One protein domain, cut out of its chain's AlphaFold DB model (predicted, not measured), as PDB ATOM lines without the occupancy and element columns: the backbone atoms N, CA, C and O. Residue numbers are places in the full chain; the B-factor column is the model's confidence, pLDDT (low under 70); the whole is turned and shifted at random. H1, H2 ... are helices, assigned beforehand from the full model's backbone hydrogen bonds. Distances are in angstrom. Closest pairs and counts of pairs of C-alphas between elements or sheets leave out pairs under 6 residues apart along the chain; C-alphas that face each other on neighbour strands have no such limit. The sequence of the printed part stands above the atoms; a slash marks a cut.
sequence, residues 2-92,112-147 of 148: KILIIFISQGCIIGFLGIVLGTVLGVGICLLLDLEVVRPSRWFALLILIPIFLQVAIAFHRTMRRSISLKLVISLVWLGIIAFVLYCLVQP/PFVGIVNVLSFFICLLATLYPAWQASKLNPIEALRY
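Overview. This is residues 2 to 92 and 112 to 147 of the 148 residues of the protein "FtsX-like permease family protein" of Candidatus Poribacteria bacterium (UniProt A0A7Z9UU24). Two separate pairs of helices make a flat, open model: the long H1 and H4 run side by side in opposite ways, crossing at a shallow angle, and H2 and H3 form a loose hairpin apart from them, with the short link after H1 leading over to it. At the far end from that link, residues 139 to 147, which hold the short helix H5, stick out past the end of H4. The printed part has 127 residues with five named helices, in the order H1, H2, H3, H4, H5, and no named strand; the class is all helix. It is extended, with a radius of gyration of the C-alphas of 21.5 A and spans of 63 by 48 by 18 A.

Along the chain. H1 holds residues 2 to 34 and is 48.2 A long, from C-alpha 2 at (121.837, 121.470, 155.516) to C-alpha 34 at (148.138, 135.748, 193.308). H2, residues 42 to 62, is 30.4 A long. H3, residues 68 to 89, is 31.6 A long. H4, residues 112 to 137, is 37.2 A long and begins at C-alpha 112 at (138.209, 120.366, 188.534). H5 is residues 141 to 145, ending at C-alpha 145 at (112.403, 135.320, 149.082).

Arrangement. H1 and H4 touch, with 28 pairs of C-alphas within 8 A, and the closest C-alphas are those of Leu 4 and Ala 133, 5.2 A apart. They run opposite ways at a shallow tilt of 26 degrees. H2 and H3 form a helical hairpin; they run opposite ways at a shallow tilt of 18 degrees. They touch with 5 pairs of C-alphas within 8 A, H3 with residues 81 to 88 alone, and the closest C-alphas are those of Ala 45 and Cys 88, 6.5 A apart. H1 is apart from H2 and H3, and so is H4. H5 touches no helix. In H1, H3 and H5 every O i to N i+4 pair is within hydrogen-bond range; in H2 16 of 17 are and in H4 21 of 22.

Size, cuts and confidence. The two C-alphas farthest apart are those of Ser 41 and Ile 142, at 64.4 A. Residues 93 to 111 are not printed, and C-alphas 92 and 112 are 29.2 A apart across this cut. Of the links that are printed whole, H2 to H3 and H4 to H5 are tight, and H1 to H2 is short. Residues 28 to 38, of which 28 to 34 belong to H1, stand free, and so do residues 64 to 70, of which 68 to 70 belong to H3. The mean pLDDT of the printed part is 77.4; residues 35 to 72, residue 75 and residues 83 to 92 are under 70.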
ATOM      1  N   LYS A   2     120.575 120.726 155.749       80.50
ATOM      2  CA  LYS A   2     121.837 121.470 155.516       80.50
ATOM      3  C   LYS A   2     121.987 122.753 156.365       80.50
ATOM      4  O   LYS A   2     123.051 122.989 156.916       80.50
ATOM      5  N   ILE A   3     120.909 123.523 156.543       83.19
ATOM      6  CA  ILE A   3     120.898 124.784 157.319       83.19
ATOM      7  C   ILE A   3     121.145 124.563 158.821       83.19
ATOM      8  O   ILE A   3     121.845 125.350 159.452       83.19
ATOM      9  N   LEU A   4     120.636 123.460 159.380       86.12
ATOM     10  CA  LEU A   4     120.816 123.110 160.792       86.12
ATOM     11  C   LEU A   4     122.301 122.872 161.117       86.12
ATOM     12  O   LEU A   4     122.814 123.396 162.101       86.12
ATOM     13  N   ILE A   5     122.999 122.113 160.263       85.62
ATOM     14  CA  ILE A   5     124.420 121.777 160.443       85.62
ATOM     15  C   ILE A   5     125.293 123.037 160.377       85.62
ATOM     16  O   ILE A   5     126.228 123.163 161.163       85.62
ATOM     17  N   ILE A   6     124.965 123.992 159.501       89.19
ATOM     18  CA  ILE A   6     125.702 125.259 159.386       89.19
ATOM     19  C   ILE A   6     125.591 126.059 160.689       89.19
ATOM     20  O   ILE A   6     126.618 126.414 161.266       89.19
ATOM     21  N   PHE A   7     124.375 126.268 161.203       88.69
ATOM     22  CA  PHE A   7     124.169 127.007 162.454       88.69
ATOM     23  C   PHE A   7     124.827 126.323 163.655       88.69
ATOM     24  O   PHE A   7     125.491 126.985 164.451       88.69
ATOM     25  N   ILE A   8     124.704 124.997 163.764       91.31
ATOM     26  CA  ILE A   8     125.349 124.227 164.837       91.31
ATOM     27  C   ILE A   8     126.877 124.322 164.732       91.31
ATOM     28  O   ILE A   8     127.542 124.522 165.744       91.31
ATOM     29  N   SER A   9     127.447 124.238 163.525       90.56
ATOM     30  CA  SER A   9     128.899 124.345 163.334       90.56
ATOM     31  C   SER A   9     129.435 125.724 163.725       90.56
ATOM     32  O   SER A   9     130.448 125.811 164.418       90.56
ATOM     33  N   GLN A  10     128.724 126.800 163.373       91.25
ATOM     34  CA  GLN A  10     129.089 128.162 163.762       91.25
ATOM     35  C   GLN A  10     128.981 128.354 165.277       91.25
ATOM     36  O   GLN A  10     129.899 128.902 165.887       91.25
ATOM     37  N   GLY A  11     127.916 127.841 165.900       91.81
ATOM     38  CA  GLY A  11     127.750 127.881 167.354       91.81
ATOM     39  C   GLY A  11     128.833 127.109 168.102       91.81
ATOM     40  O   GLY A  11     129.363 127.617 169.084       91.81
ATOM     41  N   CYS A  12     129.242 125.936 167.609       93.50
ATOM     42  CA  CYS A  12     130.374 125.193 168.170       93.50
ATOM     43  C   CYS A  12     131.679 125.992 168.109       93.50
ATOM     44  O   CYS A  12     132.409 126.037 169.097       93.50
ATOM     45  N   ILE A  13     131.972 126.632 166.971       94.62
ATOM     46  CA  ILE A  13     133.195 127.432 166.797       94.62
ATOM     47  C   ILE A  13     133.194 128.623 167.763       94.62
ATOM     48  O   ILE A  13     134.183 128.859 168.456       94.62
ATOM     49  N   ILE A  14     132.074 129.345 167.848       92.50
ATOM     50  CA  ILE A  14     131.918 130.496 168.748       92.50
ATOM     51  C   ILE A  14     131.999 130.051 170.213       92.50
ATOM     52  O   ILE A  14     132.695 130.684 171.007       92.50
ATOM     53  N   GLY A  15     131.344 128.945 170.570       94.44
ATOM     54  CA  GLY A  15     131.367 128.382 171.917       94.44
ATOM     55  C   GLY A  15     132.770 127.959 172.347       94.44
ATOM     56  O   GLY A  15     133.203 128.299 173.446       94.44
ATOM     57  N   PHE A  16     133.518 127.294 171.465       95.06
ATOM     58  CA  PHE A  16     134.898 126.898 171.744       95.06
ATOM     59  C   PHE A  16     135.816 128.112 171.931       95.06
ATOM     60  O   PHE A  16     136.537 128.188 172.925       95.06
ATOM     61  N   LEU A  17     135.748 129.096 171.027       95.69
ATOM     62  CA  LEU A  17     136.517 130.339 171.152       95.69
ATOM     63  C   LEU A  17     136.186 131.090 172.447       95.69
ATOM     64  O   LEU A  17     137.093 131.593 173.107       95.69
ATOM     65  N   GLY A  18     134.911 131.131 172.835       93.56
ATOM     66  CA  GLY A  18     134.466 131.756 174.079       93.56
ATOM     67  C   GLY A  18     135.032 131.077 175.326       93.56
ATOM     68  O   GLY A  18     135.481 131.764 176.240       93.56
ATOM     69  N   ILE A  19     135.078 129.744 175.350       95.75
ATOM     70  CA  ILE A  19     135.660 128.975 176.461       95.75
ATOM     71  C   ILE A  19     137.168 129.197 176.544       95.75
ATOM     72  O   ILE A  19     137.692 129.464 177.624       95.75
ATOM     73  N   VAL A  20     137.874 129.135 175.413       95.50
ATOM     74  CA  VAL A  20     139.324 129.375 175.376       95.50
ATOM     75  C   VAL A  20     139.642 130.791 175.859       95.50
ATOM     76  O   VAL A  20     140.469 130.964 176.748       95.50
ATOM     77  N   LEU A  21     138.948 131.808 175.349       93.44
ATOM     78  CA  LEU A  21     139.159 133.187 175.794       93.44
ATOM     79  C   LEU A  21     138.775 133.388 177.265       93.44
ATOM     80  O   LEU A  21     139.526 134.012 178.011       93.44
ATOM     81  N   GLY A  22     137.640 132.843 177.704       93.38
ATOM     82  CA  GLY A  22     137.152 132.978 179.077       93.38
ATOM     83  C   GLY A  22     138.072 132.318 180.103       93.38
ATOM     84  O   GLY A  22     138.364 132.910 181.139       93.38
ATOM     85  N   THR A  23     138.589 131.130 179.796       93.50
ATOM     86  CA  THR A  23     139.552 130.428 180.659       93.50
ATOM     87  C   THR A  23     140.884 131.147 180.733       93.50
ATOM     88  O   THR A  23     141.398 131.337 181.833       93.50
ATOM     89  N   VAL A  24     141.423 131.598 179.597       93.75
ATOM     90  CA  VAL A  24     142.685 132.350 179.550       93.75
ATOM     91  C   VAL A  24     142.569 133.646 180.350       93.75
ATOM     92  O   VAL A  24     143.433 133.928 181.177       93.75
ATOM     93  N   LEU A  25     141.488 134.409 180.163       88.81
ATOM     94  CA  LEU A  25     141.258 135.643 180.916       88.81
ATOM     95  C   LEU A  25     141.021 135.367 182.408       88.81
ATOM     96  O   LEU A  25     141.604 136.049 183.245       88.81
ATOM     97  N   GLY A  26     140.216 134.363 182.756       89.25
ATOM     98  CA  GLY A  26     139.911 134.017 184.148       89.25
ATOM     99  C   GLY A  26     141.131 133.526 184.929       89.25
ATOM    100  O   GLY A  26     141.394 134.012 186.029       89.25
ATOM    101  N   VAL A  27     141.922 132.624 184.341       89.00
ATOM    102  CA  VAL A  27     143.192 132.162 184.922       89.00
ATOM    103  C   VAL A  27     144.196 133.311 184.978       89.00
ATOM    104  O   VAL A  27     144.857 133.479 185.997       89.00
ATOM    105  N   GLY A  28     144.264 134.148 183.938       85.88
ATOM    106  CA  GLY A  28     145.104 135.345 183.923       85.88
ATOM    107  C   GLY A  28     144.787 136.307 185.067       85.88
ATOM    108  O   GLY A  28     145.703 136.785 185.729       85.88
ATOM    109  N   ILE A  29     143.503 136.536 185.362       81.38
ATOM    110  CA  ILE A  29     143.069 137.349 186.509       81.38
ATOM    111  C   ILE A  29     143.450 136.675 187.831       81.38
ATOM    112  O   ILE A  29     143.965 137.347 188.717       81.38
ATOM    113  N   CYS A  30     143.246 135.362 187.973       82.50
ATOM    114  CA  CYS A  30     143.616 134.643 189.198       82.50
ATOM    115  C   CYS A  30     145.125 134.707 189.468       82.50
ATOM    116  O   CYS A  30     145.527 134.979 190.592       82.50
ATOM    117  N   LEU A  31     145.951 134.532 188.433       81.44
ATOM    118  CA  LEU A  31     147.406 134.670 188.532       81.44
ATOM    119  C   LEU A  31     147.825 136.118 188.819       81.44
ATOM    120  O   LEU A  31     148.745 136.344 189.596       81.44
ATOM    121  N   LEU A  32     147.137 137.106 188.240       74.81
ATOM    122  CA  LEU A  32     147.391 138.520 188.528       74.81
ATOM    123  C   LEU A  32     147.073 138.877 189.989       74.81
ATOM    124  O   LEU A  32     147.758 139.712 190.575       74.81
ATOM    125  N   LEU A  33     146.044 138.252 190.570       73.50
ATOM    126  CA  LEU A  33     145.676 138.416 191.977       73.50
ATOM    127  C   LEU A  33     146.649 137.697 192.925       73.50
ATOM    128  O   LEU A  33     146.928 138.227 193.999       73.50
ATOM    129  N   ASP A  34     147.173 136.536 192.524       73.81
ATOM    130  CA  ASP A  34     148.138 135.748 193.308       73.81
ATOM    131  C   ASP A  34     149.554 136.358 193.305       73.81
ATOM    132  O   ASP A  34     150.292 136.221 194.275       73.81
ATOM    133  N   LEU A  35     149.926 137.120 192.267       64.62
ATOM    134  CA  LEU A  35     151.216 137.830 192.177       64.62
ATOM    135  C   LEU A  35     151.355 139.063 193.093       64.62
ATOM    136  O   LEU A  35     152.299 139.828 192.932       64.62
ATOM    137  N   GLU A  36     150.446 139.253 194.046       59.28
ATOM    138  CA  GLU A  36     150.551 140.197 195.163       59.28
ATOM    139  C   GLU A  36     151.066 141.626 194.836       59.28
ATOM    140  O   GLU A  36     152.252 141.942 194.810       59.28
ATOM    141  N   VAL A  37     150.115 142.562 194.751       58.91
ATOM    142  CA  VAL A  37     150.188 143.866 195.452       58.91
ATOM    143  C   VAL A  37     151.295 144.855 195.028       58.91
ATOM    144  O   VAL A  37     151.572 145.814 195.744       58.91
ATOM    145  N   VAL A  38     151.815 144.820 193.801       52.88
ATOM    146  CA  VAL A  38     152.355 146.069 193.216       52.88
ATOM    147  C   VAL A  38     151.180 146.902 192.705       52.88
ATOM    148  O   VAL A  38     150.877 146.943 191.514       52.88
ATOM    149  N   ARG A  39     150.467 147.564 193.631       52.44
ATOM    150  CA  ARG A  39     149.572 148.663 193.249       52.44
ATOM    151  C   ARG A  39     150.436 149.725 192.560       52.44
ATOM    152  O   ARG A  39     151.348 150.245 193.207       52.44
ATOM    153  N   PRO A  40     150.161 150.113 191.303       52.78
ATOM    154  CA  PRO A  40     150.723 151.347 190.785       52.78
ATOM    155  C   PRO A  40     150.227 152.490 191.686       52.78
ATOM    156  O   PRO A  40     149.076 152.499 192.130       52.78
ATOM    157  N   SER A  41     151.118 153.414 192.043       56.50
ATOM    158  CA  SER A  41     150.806 154.511 192.968       56.50
ATOM    159  C   SER A  41     149.571 155.301 192.501       56.50
ATOM    160  O   SER A  41     149.275 155.360 191.310       56.50
ATOM    161  N   ARG A  42     148.836 155.961 193.415       57.53
ATOM    162  CA  ARG A  42     147.642 156.781 193.071       57.53
ATOM    163  C   ARG A  42     147.925 157.804 191.952       57.53
ATOM    164  O   ARG A  42     147.026 158.173 191.201       57.53
ATOM    165  N   TRP A  43     149.185 158.212 191.815       52.31
ATOM    166  CA  TRP A  43     149.693 159.066 190.747       52.31
ATOM    167  C   TRP A  43     149.639 158.422 189.355       52.31
ATOM    168  O   TRP A  43     149.315 159.113 188.395       52.31
ATOM    169  N   PHE A  44     149.861 157.111 189.229       57.19
ATOM    170  CA  PHE A  44     149.678 156.383 187.967       57.19
ATOM    171  C   PHE A  44     148.210 156.358 187.522       57.19
ATOM    172  O   PHE A  44     147.943 156.488 186.330       57.19
ATOM    173  N   ALA A  45     147.255 156.266 188.456       59.66
ATOM    174  CA  ALA A  45     145.831 156.354 188.127       59.66
ATOM    175  C   ALA A  45     145.465 157.741 187.568       59.66
ATOM    176  O   ALA A  45     144.741 157.828 186.582       59.66
ATOM    177  N   LEU A  46     146.023 158.818 188.135       62.25
ATOM    178  CA  LEU A  46     145.872 160.185 187.617       62.25
ATOM    179  C   LEU A  46     146.530 160.363 186.239       62.25
ATOM    180  O   LEU A  46     145.916 160.929 185.336       62.25
ATOM    181  N   LEU A  47     147.743 159.833 186.061       64.19
ATOM    182  CA  LEU A  47     148.495 159.912 184.806       64.19
ATOM    183  C   LEU A  47     147.811 159.138 183.668       64.19
ATOM    184  O   LEU A  47     147.912 159.555 182.522       64.19
ATOM    185  N   ILE A  48     147.071 158.066 183.977       61.44
ATOM    186  CA  ILE A  48     146.271 157.285 183.015       61.44
ATOM    187  C   ILE A  48     144.872 157.894 182.790       61.44
ATOM    188  O   ILE A  48     144.367 157.866 181.669       61.44
ATOM    189  N   LEU A  49     144.250 158.503 183.807       66.00
ATOM    190  CA  LEU A  49     142.921 159.123 183.697       66.00
ATOM    191  C   LEU A  49     142.916 160.330 182.745       66.00
ATOM    192  O   LEU A  49     141.978 160.491 181.967       66.00
ATOM    193  N   ILE A  50     143.970 161.152 182.772       68.06
ATOM    194  CA  ILE A  50     144.118 162.348 181.921       68.06
ATOM    195  C   ILE A  50     144.091 162.011 180.410       68.06
ATOM    196  O   ILE A  50     143.262 162.581 179.694       68.06
ATOM    197  N   PRO A  51     144.922 161.087 179.882       68.38
ATOM    198  CA  PRO A  51     144.908 160.730 178.464       68.38
ATOM    199  C   PRO A  51     143.648 159.962 178.066       68.38
ATOM    200  O   PRO A  51     143.177 160.133 176.947       68.38
ATOM    201  N   ILE A  52     143.065 159.167 178.965       68.06
ATOM    202  CA  ILE A  52     141.800 158.463 178.727       68.06
ATOM    203  C   ILE A  52     140.645 159.448 178.566       68.06
ATOM    204  O   ILE A  52     139.888 159.357 177.603       68.06
ATOM    205  N   PHE A  53     140.526 160.422 179.468       68.75
ATOM    206  CA  PHE A  53     139.494 161.452 179.384       68.75
ATOM    207  C   PHE A  53     139.612 162.237 178.069       68.75
ATOM    208  O   PHE A  53     138.612 162.481 177.391       68.75
ATOM    209  N   LEU A  54     140.847 162.538 177.654       68.19
ATOM    210  CA  LEU A  54     141.134 163.204 176.387       68.19
ATOM    211  C   LEU A  54     140.806 162.321 175.169       68.19
ATOM    212  O   LEU A  54     140.153 162.782 174.234       68.19
ATOM    213  N   GLN A  55     141.196 161.043 175.183       68.62
ATOM    214  CA  GLN A  55     140.874 160.081 174.124       68.62
ATOM    215  C   GLN A  55     139.367 159.903 173.968       68.62
ATOM    216  O   GLN A  55     138.886 159.780 172.844       68.62
ATOM    217  N   VAL A  56     138.609 159.947 175.062       64.31
ATOM    218  CA  VAL A  56     137.155 159.819 175.006       64.31
ATOM    219  C   VAL A  56     136.514 161.092 174.498       64.31
ATOM    220  O   VAL A  56     135.628 160.998 173.655       64.31
ATOM    221  N   ALA A  57     136.942 162.264 174.959       65.00
ATOM    222  CA  ALA A  57     136.432 163.522 174.427       65.00
ATOM    223  C   ALA A  57     136.626 163.582 172.897       65.00
ATOM    224  O   ALA A  57     135.706 163.941 172.158       65.00
ATOM    225  N   ILE A  58     137.782 163.115 172.409       65.31
ATOM    226  CA  ILE A  58     138.093 163.013 170.976       65.31
ATOM    227  C   ILE A  58     137.259 161.915 170.286       65.31
ATOM    228  O   ILE A  58     136.724 162.139 169.197       65.31
ATOM    229  N   ALA A  59     137.121 160.731 170.891       59.78
ATOM    230  CA  ALA A  59     136.366 159.612 170.326       59.78
ATOM    231  C   ALA A  59     134.859 159.896 170.274       59.78
ATOM    232  O   ALA A  59     134.223 159.590 169.269       59.78
ATOM    233  N   PHE A  60     134.291 160.532 171.299       57.22
ATOM    234  CA  PHE A  60     132.901 160.984 171.348       57.22
ATOM    235  C   PHE A  60     132.622 161.990 170.228       57.22
ATOM    236  O   PHE A  60     131.665 161.823 169.473       57.22
ATOM    237  N   HIS A  61     133.525 162.957 170.031       61.38
ATOM    238  CA  HIS A  61     133.421 163.929 168.943       61.38
ATOM    239  C   HIS A  61     133.528 163.273 167.548       61.38
ATOM    240  O   HIS A  61     132.871 163.715 166.605       61.38
ATOM    241  N   ARG A  62     134.327 162.209 167.379       63.97
ATOM    242  CA  ARG A  62     134.492 161.519 166.079       63.97
ATOM    243  C   ARG A  62     133.448 160.435 165.792       63.97
ATOM    244  O   ARG A  62     133.208 160.120 164.629       63.97
ATOM    245  N   THR A  63     132.814 159.872 166.818       54.44
ATOM    246  CA  THR A  63     131.903 158.713 166.696       54.44
ATOM    247  C   THR A  63     130.488 159.098 166.257       54.44
ATOM    248  O   THR A  63     129.663 158.234 165.950       54.44
ATOM    249  N   MET A  64     130.209 160.391 166.096       52.00
ATOM    250  CA  MET A  64     128.939 160.891 165.573       52.00
ATOM    251  C   MET A  64     128.788 160.713 164.041       52.00
ATOM    252  O   MET A  64     128.295 161.619 163.373       52.00
ATOM    253  N   ARG A  65     129.214 159.581 163.433       62.94
ATOM    254  CA  ARG A  65     128.889 159.328 162.006       62.94
ATOM    255  C   ARG A  65     128.942 157.921 161.394       62.94
ATOM    256  O   ARG A  65     128.503 157.819 160.250       62.94
ATOM    257  N   ARG A  66     129.446 156.831 162.003       63.19
ATOM    258  CA  ARG A  66     129.501 155.559 161.230       63.19
ATOM    259  C   ARG A  66     129.563 154.248 162.031       63.19
ATOM    260  O   ARG A  66     130.519 154.002 162.750       63.19
ATOM    261  N   SER A  67     128.554 153.408 161.758       61.81
ATOM    262  CA  SER A  67     128.380 151.955 161.986       61.81
ATOM    263  C   SER A  67     128.380 151.376 163.416       61.81
ATOM    264  O   SER A  67     129.131 151.783 164.298       61.81
ATOM    265  N   ILE A  68     127.509 150.377 163.629       66.44
ATOM    266  CA  ILE A  68     127.117 149.802 164.928       66.44
ATOM    267  C   ILE A  68     128.216 148.956 165.600       66.44
ATOM    268  O   ILE A  68     128.348 149.005 166.820       66.44
ATOM    269  N   SER A  69     129.075 148.275 164.827       59.75
ATOM    270  CA  SER A  69     130.219 147.523 165.378       59.75
ATOM    271  C   SER A  69     131.265 148.424 166.033       59.75
ATOM    272  O   SER A  69     131.828 148.058 167.059       59.75
ATOM    273  N   LEU A  70     131.503 149.628 165.494       64.19
ATOM    274  CA  LEU A  70     132.450 150.575 166.094       64.19
ATOM    275  C   LEU A  70     131.927 151.131 167.422       64.19
ATOM    276  O   LEU A  70     132.704 151.318 168.352       64.19
ATOM    277  N   LYS A  71     130.605 151.311 167.548       65.44
ATOM    278  CA  LYS A  71     129.975 151.711 168.815       65.44
ATOM    279  C   LYS A  71     130.178 150.656 169.906       65.44
ATOM    280  O   LYS A  71     130.502 151.019 171.032       65.44
ATOM    281  N   LEU A  72     130.041 149.370 169.571       66.75
ATOM    282  CA  LEU A  72     130.257 148.263 170.511       66.75
ATOM    283  C   LEU A  72     131.717 148.160 170.967       66.75
ATOM    284  O   LEU A  72     131.969 148.040 172.164       66.75
ATOM    285  N   VAL A  73     132.674 148.272 170.044       70.19
ATOM    286  CA  VAL A  73     134.108 148.237 170.383       70.19
ATOM    287  C   VAL A  73     134.480 149.402 171.303       70.19
ATOM    288  O   VAL A  73     135.119 149.192 172.329       70.19
ATOM    289  N   ILE A  74     134.017 150.616 170.996       70.00
ATOM    290  CA  ILE A  74     134.266 151.798 171.835       70.00
ATOM    291  C   ILE A  74     133.600 151.646 173.211       70.00
ATOM    292  O   ILE A  74     134.204 152.005 174.219       70.00
ATOM    293  N   SER A  75     132.398 151.062 173.271       66.62
ATOM    294  CA  SER A  75     131.688 150.788 174.527       66.62
ATOM    295  C   SER A  75     132.423 149.777 175.416       66.62
ATOM    296  O   SER A  75     132.485 149.968 176.629       66.62
ATOM    297  N   LEU A  76     132.993 148.716 174.837       72.94
ATOM    298  CA  LEU A  76     133.755 147.699 175.571       72.94
ATOM    299  C   LEU A  76     135.087 148.246 176.097       72.94
ATOM    300  O   LEU A  76     135.458 147.974 177.237       72.94
ATOM    301  N   VAL A  77     135.775 149.067 175.297       71.81
ATOM    302  CA  VAL A  77     137.014 149.749 175.709       71.81
ATOM    303  C   VAL A  77     136.748 150.697 176.881       71.81
ATOM    304  O   VAL A  77     137.502 150.707 177.852       71.81
ATOM    305  N   TRP A  78     135.637 151.436 176.843       70.75
ATOM    306  CA  TRP A  78     135.218 152.313 177.939       70.75
ATOM    307  C   TRP A  78     134.905 151.553 179.230       70.75
ATOM    308  O   TRP A  78     135.327 151.968 180.309       70.75
ATOM    309  N   LEU A  79     134.197 150.425 179.129       72.12
ATOM    310  CA  LEU A  79     133.903 149.566 180.277       72.12
ATOM    311  C   LEU A  79     135.181 149.015 180.923       72.12
ATOM    312  O   LEU A  79     135.291 149.030 182.148       72.12
ATOM    313  N   GLY A  80     136.165 148.594 180.121       70.75
ATOM    314  CA  GLY A  80     137.460 148.122 180.626       70.75
ATOM    315  C   GLY A  80     138.252 149.217 181.346       70.75
ATOM    316  O   GLY A  80     138.796 148.992 182.426       70.75
ATOM    317  N   ILE A  81     138.249 150.428 180.791       70.94
ATOM    318  CA  ILE A  81     138.855 151.616 181.398       70.94
ATOM    319  C   ILE A  81     138.192 151.964 182.739       70.94
ATOM    320  O   ILE A  81     138.889 152.186 183.728       70.94
ATOM    321  N   ILE A  82     136.857 151.975 182.796       72.12
ATOM    322  CA  ILE A  82     136.099 152.225 184.032       72.12
ATOM    323  C   ILE A  82     136.422 151.167 185.087       72.12
ATOM    324  O   ILE A  82     136.678 151.521 186.236       72.12
ATOM    325  N   ALA A  83     136.457 149.888 184.707       67.31
ATOM    326  CA  ALA A  83     136.791 148.797 185.617       67.31
ATOM    327  C   ALA A  83     138.218 148.938 186.180       67.31
ATOM    328  O   ALA A  83     138.429 148.756 187.378       67.31
ATOM    329  N   PHE A  84     139.184 149.335 185.345       67.44
ATOM    330  CA  PHE A  84     140.571 149.576 185.754       67.44
ATOM    331  C   PHE A  84     140.712 150.779 186.702       67.44
ATOM    332  O   PHE A  84     141.421 150.709 187.710       67.44
ATOM    333  N   VAL A  85     139.997 151.873 186.426       68.81
ATOM    334  CA  VAL A  85     139.953 153.058 187.298       68.81
ATOM    335  C   VAL A  85     139.294 152.721 188.638       68.81
ATOM    336  O   VAL A  85     139.818 153.103 189.685       68.81
ATOM    337  N   LEU A  86     138.196 151.959 188.626       65.25
ATOM    338  CA  LEU A  86     137.513 151.496 189.834       65.25
ATOM    339  C   LEU A  86     138.421 150.586 190.676       65.25
ATOM    340  O   LEU A  86     138.517 150.791 191.884       65.25
ATOM    341  N   TYR A  87     139.152 149.656 190.051       65.38
ATOM    342  CA  TYR A  87     140.156 148.818 190.720       65.38
ATOM    343  C   TYR A  87     141.248 149.653 191.409       65.38
ATOM    344  O   TYR A  87     141.655 149.351 192.530       65.38
ATOM    345  N   CYS A  88     141.684 150.749 190.780       63.19
ATOM    346  CA  CYS A  88     142.656 151.664 191.378       63.19
ATOM    347  C   CYS A  88     142.077 152.497 192.539       63.19
ATOM    348  O   CYS A  88     142.807 152.839 193.474       63.19
ATOM    349  N   LEU A  89     140.787 152.848 192.485       63.66
ATOM    350  CA  LEU A  89     140.108 153.699 193.472       63.66
ATOM    351  C   LEU A  89     139.648 152.936 194.718       63.66
ATOM    352  O   LEU A  89     139.715 153.484 195.822       63.66
ATOM    353  N   VAL A  90     139.209 151.684 194.562       65.62
ATOM    354  CA  VAL A  90     138.737 150.850 195.671       65.62
ATOM    355  C   VAL A  90     139.902 150.569 196.630       65.62
ATOM    356  O   VAL A  90     140.919 149.940 196.304       65.62
ATOM    357  N   GLN A  91     139.768 151.088 197.852       54.91
ATOM    358  CA  GLN A  91     140.646 150.721 198.959       54.91
ATOM    359  C   GLN A  91     140.393 149.240 199.271       54.91
ATOM    360  O   GLN A  91     139.229 148.841 199.360       54.91
ATOM    361  N   PRO A  92     141.436 148.409 199.415       57.88
ATOM    362  CA  PRO A  92     141.220 147.057 199.886       57.88
ATOM    363  C   PRO A  92     140.780 147.161 201.349       57.88
ATOM    364  O   PRO A  92     141.279 148.012 202.093       57.88
ATOM    365  N   PRO A 112     139.452 121.097 188.792       95.44
ATOM    366  CA  PRO A 112     138.209 120.366 188.534       95.44
ATOM    367  C   PRO A 112     136.995 121.296 188.423       95.44
ATOM    368  O   PRO A 112     136.128 121.072 187.580       95.44
ATOM    369  N   PHE A 113     136.952 122.374 189.210       93.31
ATOM    370  CA  PHE A 113     135.875 123.357 189.140       93.31
ATOM    371  C   PHE A 113     135.910 124.128 187.814       93.31
ATOM    372  O   PHE A 113     134.884 124.256 187.147       93.31
ATOM    373  N   VAL A 114     137.099 124.552 187.371       94.69
ATOM    374  CA  VAL A 114     137.292 125.206 186.062       94.69
ATOM    375  C   VAL A 114     136.829 124.300 184.913       94.69
ATOM    376  O   VAL A 114     136.143 124.757 183.997       94.69
ATOM    377  N   GLY A 115     137.148 123.003 184.975       95.38
ATOM    378  CA  GLY A 115     136.696 122.016 183.992       95.38
ATOM    379  C   GLY A 115     135.169 121.897 183.924       95.38
ATOM    380  O   GLY A 115     134.602 121.945 182.832       95.38
ATOM    381  N   ILE A 116     134.500 121.804 185.078       96.94
ATOM    382  CA  ILE A 116     133.031 121.726 185.161       96.94
ATOM    383  C   ILE A 116     132.384 122.978 184.560       96.94
ATOM    384  O   ILE A 116     131.453 122.860 183.762       96.94
ATOM    385  N   VAL A 117     132.893 124.167 184.894       95.19
ATOM    386  CA  VAL A 117     132.375 125.437 184.362       95.19
ATOM    387  C   VAL A 117     132.500 125.482 182.838       95.19
ATOM    388  O   VAL A 117     131.516 125.778 182.167       95.19
ATOM    389  N   ASN A 118     133.651 125.107 182.274       96.06
ATOM    390  CA  ASN A 118     133.848 125.093 180.820       96.06
ATOM    391  C   ASN A 118     132.884 124.160 180.092       96.06
ATOM    392  O   ASN A 118     132.317 124.531 179.063       96.06
ATOM    393  N   VAL A 119     132.685 122.954 180.629       95.81
ATOM    394  CA  VAL A 119     131.754 121.976 180.058       95.81
ATOM    395  C   VAL A 119     130.328 122.520 180.111       95.81
ATOM    396  O   VAL A 119     129.637 122.522 179.095       95.81
ATOM    397  N   LEU A 120     129.896 123.052 181.257       96.44
ATOM    398  CA  LEU A 120     128.565 123.644 181.400       96.44
ATOM    399  C   LEU A 120     128.361 124.835 180.457       96.44
ATOM    400  O   LEU A 120     127.331 124.910 179.787       96.44
ATOM    401  N   SER A 121     129.343 125.731 180.341       94.88
ATOM    402  CA  SER A 121     129.299 126.856 179.403       94.88
ATOM    403  C   SER A 121     129.180 126.391 177.951       94.88
ATOM    404  O   SER A 121     128.391 126.961 177.194       94.88
ATOM    405  N   PHE A 122     129.893 125.326 177.564       95.38
ATOM    406  CA  PHE A 122     129.770 124.733 176.232       95.38
ATOM    407  C   PHE A 122     128.360 124.196 175.972       95.38
ATOM    408  O   PHE A 122     127.761 124.496 174.939       95.38
ATOM    409  N   PHE A 123     127.803 123.442 176.923       95.06
ATOM    410  CA  PHE A 123     126.456 122.883 176.806       95.06
ATOM    411  C   PHE A 123     125.383 123.968 176.726       95.06
ATOM    412  O   PHE A 123     124.488 123.878 175.886       95.06
ATOM    413  N   ILE A 124     125.486 125.018 177.545       94.75
ATOM    414  CA  ILE A 124     124.567 126.162 177.492       94.75
ATOM    415  C   ILE A 124     124.649 126.849 176.123       94.75
ATOM    416  O   ILE A 124     123.616 127.159 175.531       94.75
ATOM    417  N   CYS A 125     125.853 127.040 175.581       93.25
ATOM    418  CA  CYS A 125     126.044 127.629 174.255       93.25
ATOM    419  C   CYS A 125     125.436 126.757 173.139       93.25
ATOM    420  O   CYS A 125     124.751 127.268 172.245       93.25
ATOM    421  N   LEU A 126     125.615 125.435 173.221       92.75
ATOM    422  CA  LEU A 126     124.994 124.479 172.305       92.75
ATOM    423  C   LEU A 126     123.466 124.541 172.366       92.75
ATOM    424  O   LEU A 126     122.824 124.638 171.324       92.75
ATOM    425  N   LEU A 127     122.884 124.540 173.567       93.62
ATOM    426  CA  LEU A 127     121.435 124.647 173.777       93.62
ATOM    427  C   LEU A 127     120.878 125.962 173.216       93.62
ATOM    428  O   LEU A 127     119.871 125.954 172.505       93.62
ATOM    429  N   ALA A 128     121.566 127.075 173.474       92.94
ATOM    430  CA  ALA A 128     121.188 128.391 172.969       92.94
ATOM    431  C   ALA A 128     121.236 128.473 171.434       92.94
ATOM    432  O   ALA A 128     120.407 129.153 170.838       92.94
ATOM    433  N   THR A 129     122.166 127.762 170.789       92.44
ATOM    434  CA  THR A 129     122.276 127.708 169.319       92.44
ATOM    435  C   THR A 129     121.283 126.719 168.704       92.44
ATOM    436  O   THR A 129     120.776 126.938 167.601       92.44
ATOM    437  N   LEU A 130     120.961 125.633 169.409       91.56
ATOM    438  CA  LEU A 130     120.083 124.581 168.903       91.56
ATOM    439  C   LEU A 130     118.651 125.083 168.675       91.56
ATOM    440  O   LEU A 130     118.040 124.734 167.665       91.56
ATOM    441  N   TYR A 131     118.137 125.932 169.570       90.44
ATOM    442  CA  TYR A 131     116.794 126.509 169.454       90.44
ATOM    443  C   TYR A 131     116.575 127.311 168.148       90.44
ATOM    444  O   TYR A 131     115.696 126.932 167.364       90.44
ATOM    445  N   PRO A 132     117.363 128.364 167.835       90.00
ATOM    446  CA  PRO A 132     117.204 129.106 166.587       90.00
ATOM    447  C   PRO A 132     117.557 128.262 165.356       90.00
ATOM    448  O   PRO A 132     116.912 128.417 164.322       90.00
ATOM    449  N   ALA A 133     118.516 127.330 165.451       90.25
ATOM    450  CA  ALA A 133     118.856 126.433 164.345       90.25
ATOM    451  C   ALA A 133     117.672 125.536 163.953       90.25
ATOM    452  O   ALA A 133     117.375 125.360 162.766       90.25
ATOM    453  N   TRP A 134     116.975 124.983 164.949       89.88
ATOM    454  CA  TRP A 134     115.780 124.176 164.729       89.88
ATOM    455  C   TRP A 134     114.648 125.007 164.126       89.88
ATOM    456  O   TRP A 134     114.052 124.580 163.134       89.88
ATOM    457  N   GLN A 135     114.412 126.212 164.652       89.00
ATOM    458  CA  GLN A 135     113.412 127.134 164.113       89.00
ATOM    459  C   GLN A 135     113.704 127.499 162.648       89.00
ATOM    460  O   GLN A 135     112.812 127.418 161.805       89.00
ATOM    461  N   ALA A 136     114.957 127.820 162.312       87.12
ATOM    462  CA  ALA A 136     115.373 128.164 160.952       87.12
ATOM    463  C   ALA A 136     115.218 126.993 159.970       87.12
ATOM    464  O   ALA A 136     114.896 127.196 158.802       87.12
ATOM    465  N   SER A 137     115.400 125.753 160.433       87.38
ATOM    466  CA  SER A 137     115.277 124.563 159.581       87.38
ATOM    467  C   SER A 137     113.851 124.278 159.093       87.38
ATOM    468  O   SER A 137     113.690 123.526 158.131       87.38
ATOM    469  N   LYS A 138     112.842 124.863 159.752       86.56
ATOM    470  CA  LYS A 138     111.417 124.697 159.434       86.56
ATOM    471  C   LYS A 138     110.854 125.786 158.519       86.56
ATOM    472  O   LYS A 138     109.734 125.635 158.044       86.56
ATOM    473  N   LEU A 139     111.586 126.878 158.293       85.06
ATOM    474  CA  LEU A 139     111.124 127.977 157.446       85.06
ATOM    475  C   LEU A 139     111.256 127.598 155.966       85.06
ATOM    476  O   LEU A 139     112.307 127.129 155.525       85.06
ATOM    477  N   ASN A 140     110.187 127.810 155.195       82.62
ATOM    478  CA  ASN A 140     110.202 127.567 153.756       82.62
ATOM    479  C   ASN A 140     111.038 128.650 153.057       82.62
ATOM    480  O   ASN A 140     110.762 129.838 153.236       82.62
ATOM    481  N   PRO A 141     112.014 128.278 152.212       75.06
ATOM    482  CA  PRO A 141     112.892 129.246 151.554       75.06
ATOM    483  C   PRO A 141     112.132 130.194 150.615       75.06
ATOM    484  O   PRO A 141     112.521 131.345 150.463       75.06
ATOM    485  N   ILE A 142     111.019 129.736 150.032       77.25
ATOM    486  CA  ILE A 142     110.159 130.534 149.144       77.25
ATOM    487  C   ILE A 142     109.498 131.694 149.904       77.25
ATOM    488  O   ILE A 142     109.379 132.789 149.366       77.25
ATOM    489  N   GLU A 143     109.103 131.474 151.162       78.19
ATOM    490  CA  GLU A 143     108.514 132.521 152.000       78.19
ATOM    491  C   GLU A 143     109.539 133.627 152.287       78.19
ATOM    492  O   GLU A 143     109.186 134.796 152.264       78.19
ATOM    493  N   ALA A 144     110.814 133.271 152.497       77.19
ATOM    494  CA  ALA A 144     111.884 134.235 152.763       77.19
ATOM    495  C   ALA A 144     112.171 135.147 151.555       77.19
ATOM    496  O   ALA A 144     112.285 136.354 151.725       77.19
ATOM    497  N   LEU A 145     112.200 134.584 150.342       76.69
ATOM    498  CA  LEU A 145     112.403 135.320 149.082       76.69
ATOM    499  C   LEU A 145     111.238 136.244 148.704       76.69
ATOM    500  O   LEU A 145     111.407 137.155 147.905       76.69
ATOM    501  N   ARG A 146     110.040 136.011 149.248       81.69
ATOM    502  CA  ARG A 146     108.864 136.861 149.006       81.69
ATOM    503  C   ARG A 146     108.921 138.189 149.778       81.69
ATOM    504  O   ARG A 146     108.184 139.109 149.433       81.69
ATOM    505  N   TYR A 147     109.738 138.266 150.828       73.38
ATOM    506  CA  TYR A 147     109.922 139.461 151.660       73.38
ATOM    507  C   TYR A 147     111.231 140.218 151.361       73.38
ATOM    508  O   TYR A 147     111.535 141.172 152.081       73.38
TER     509      TYR A 147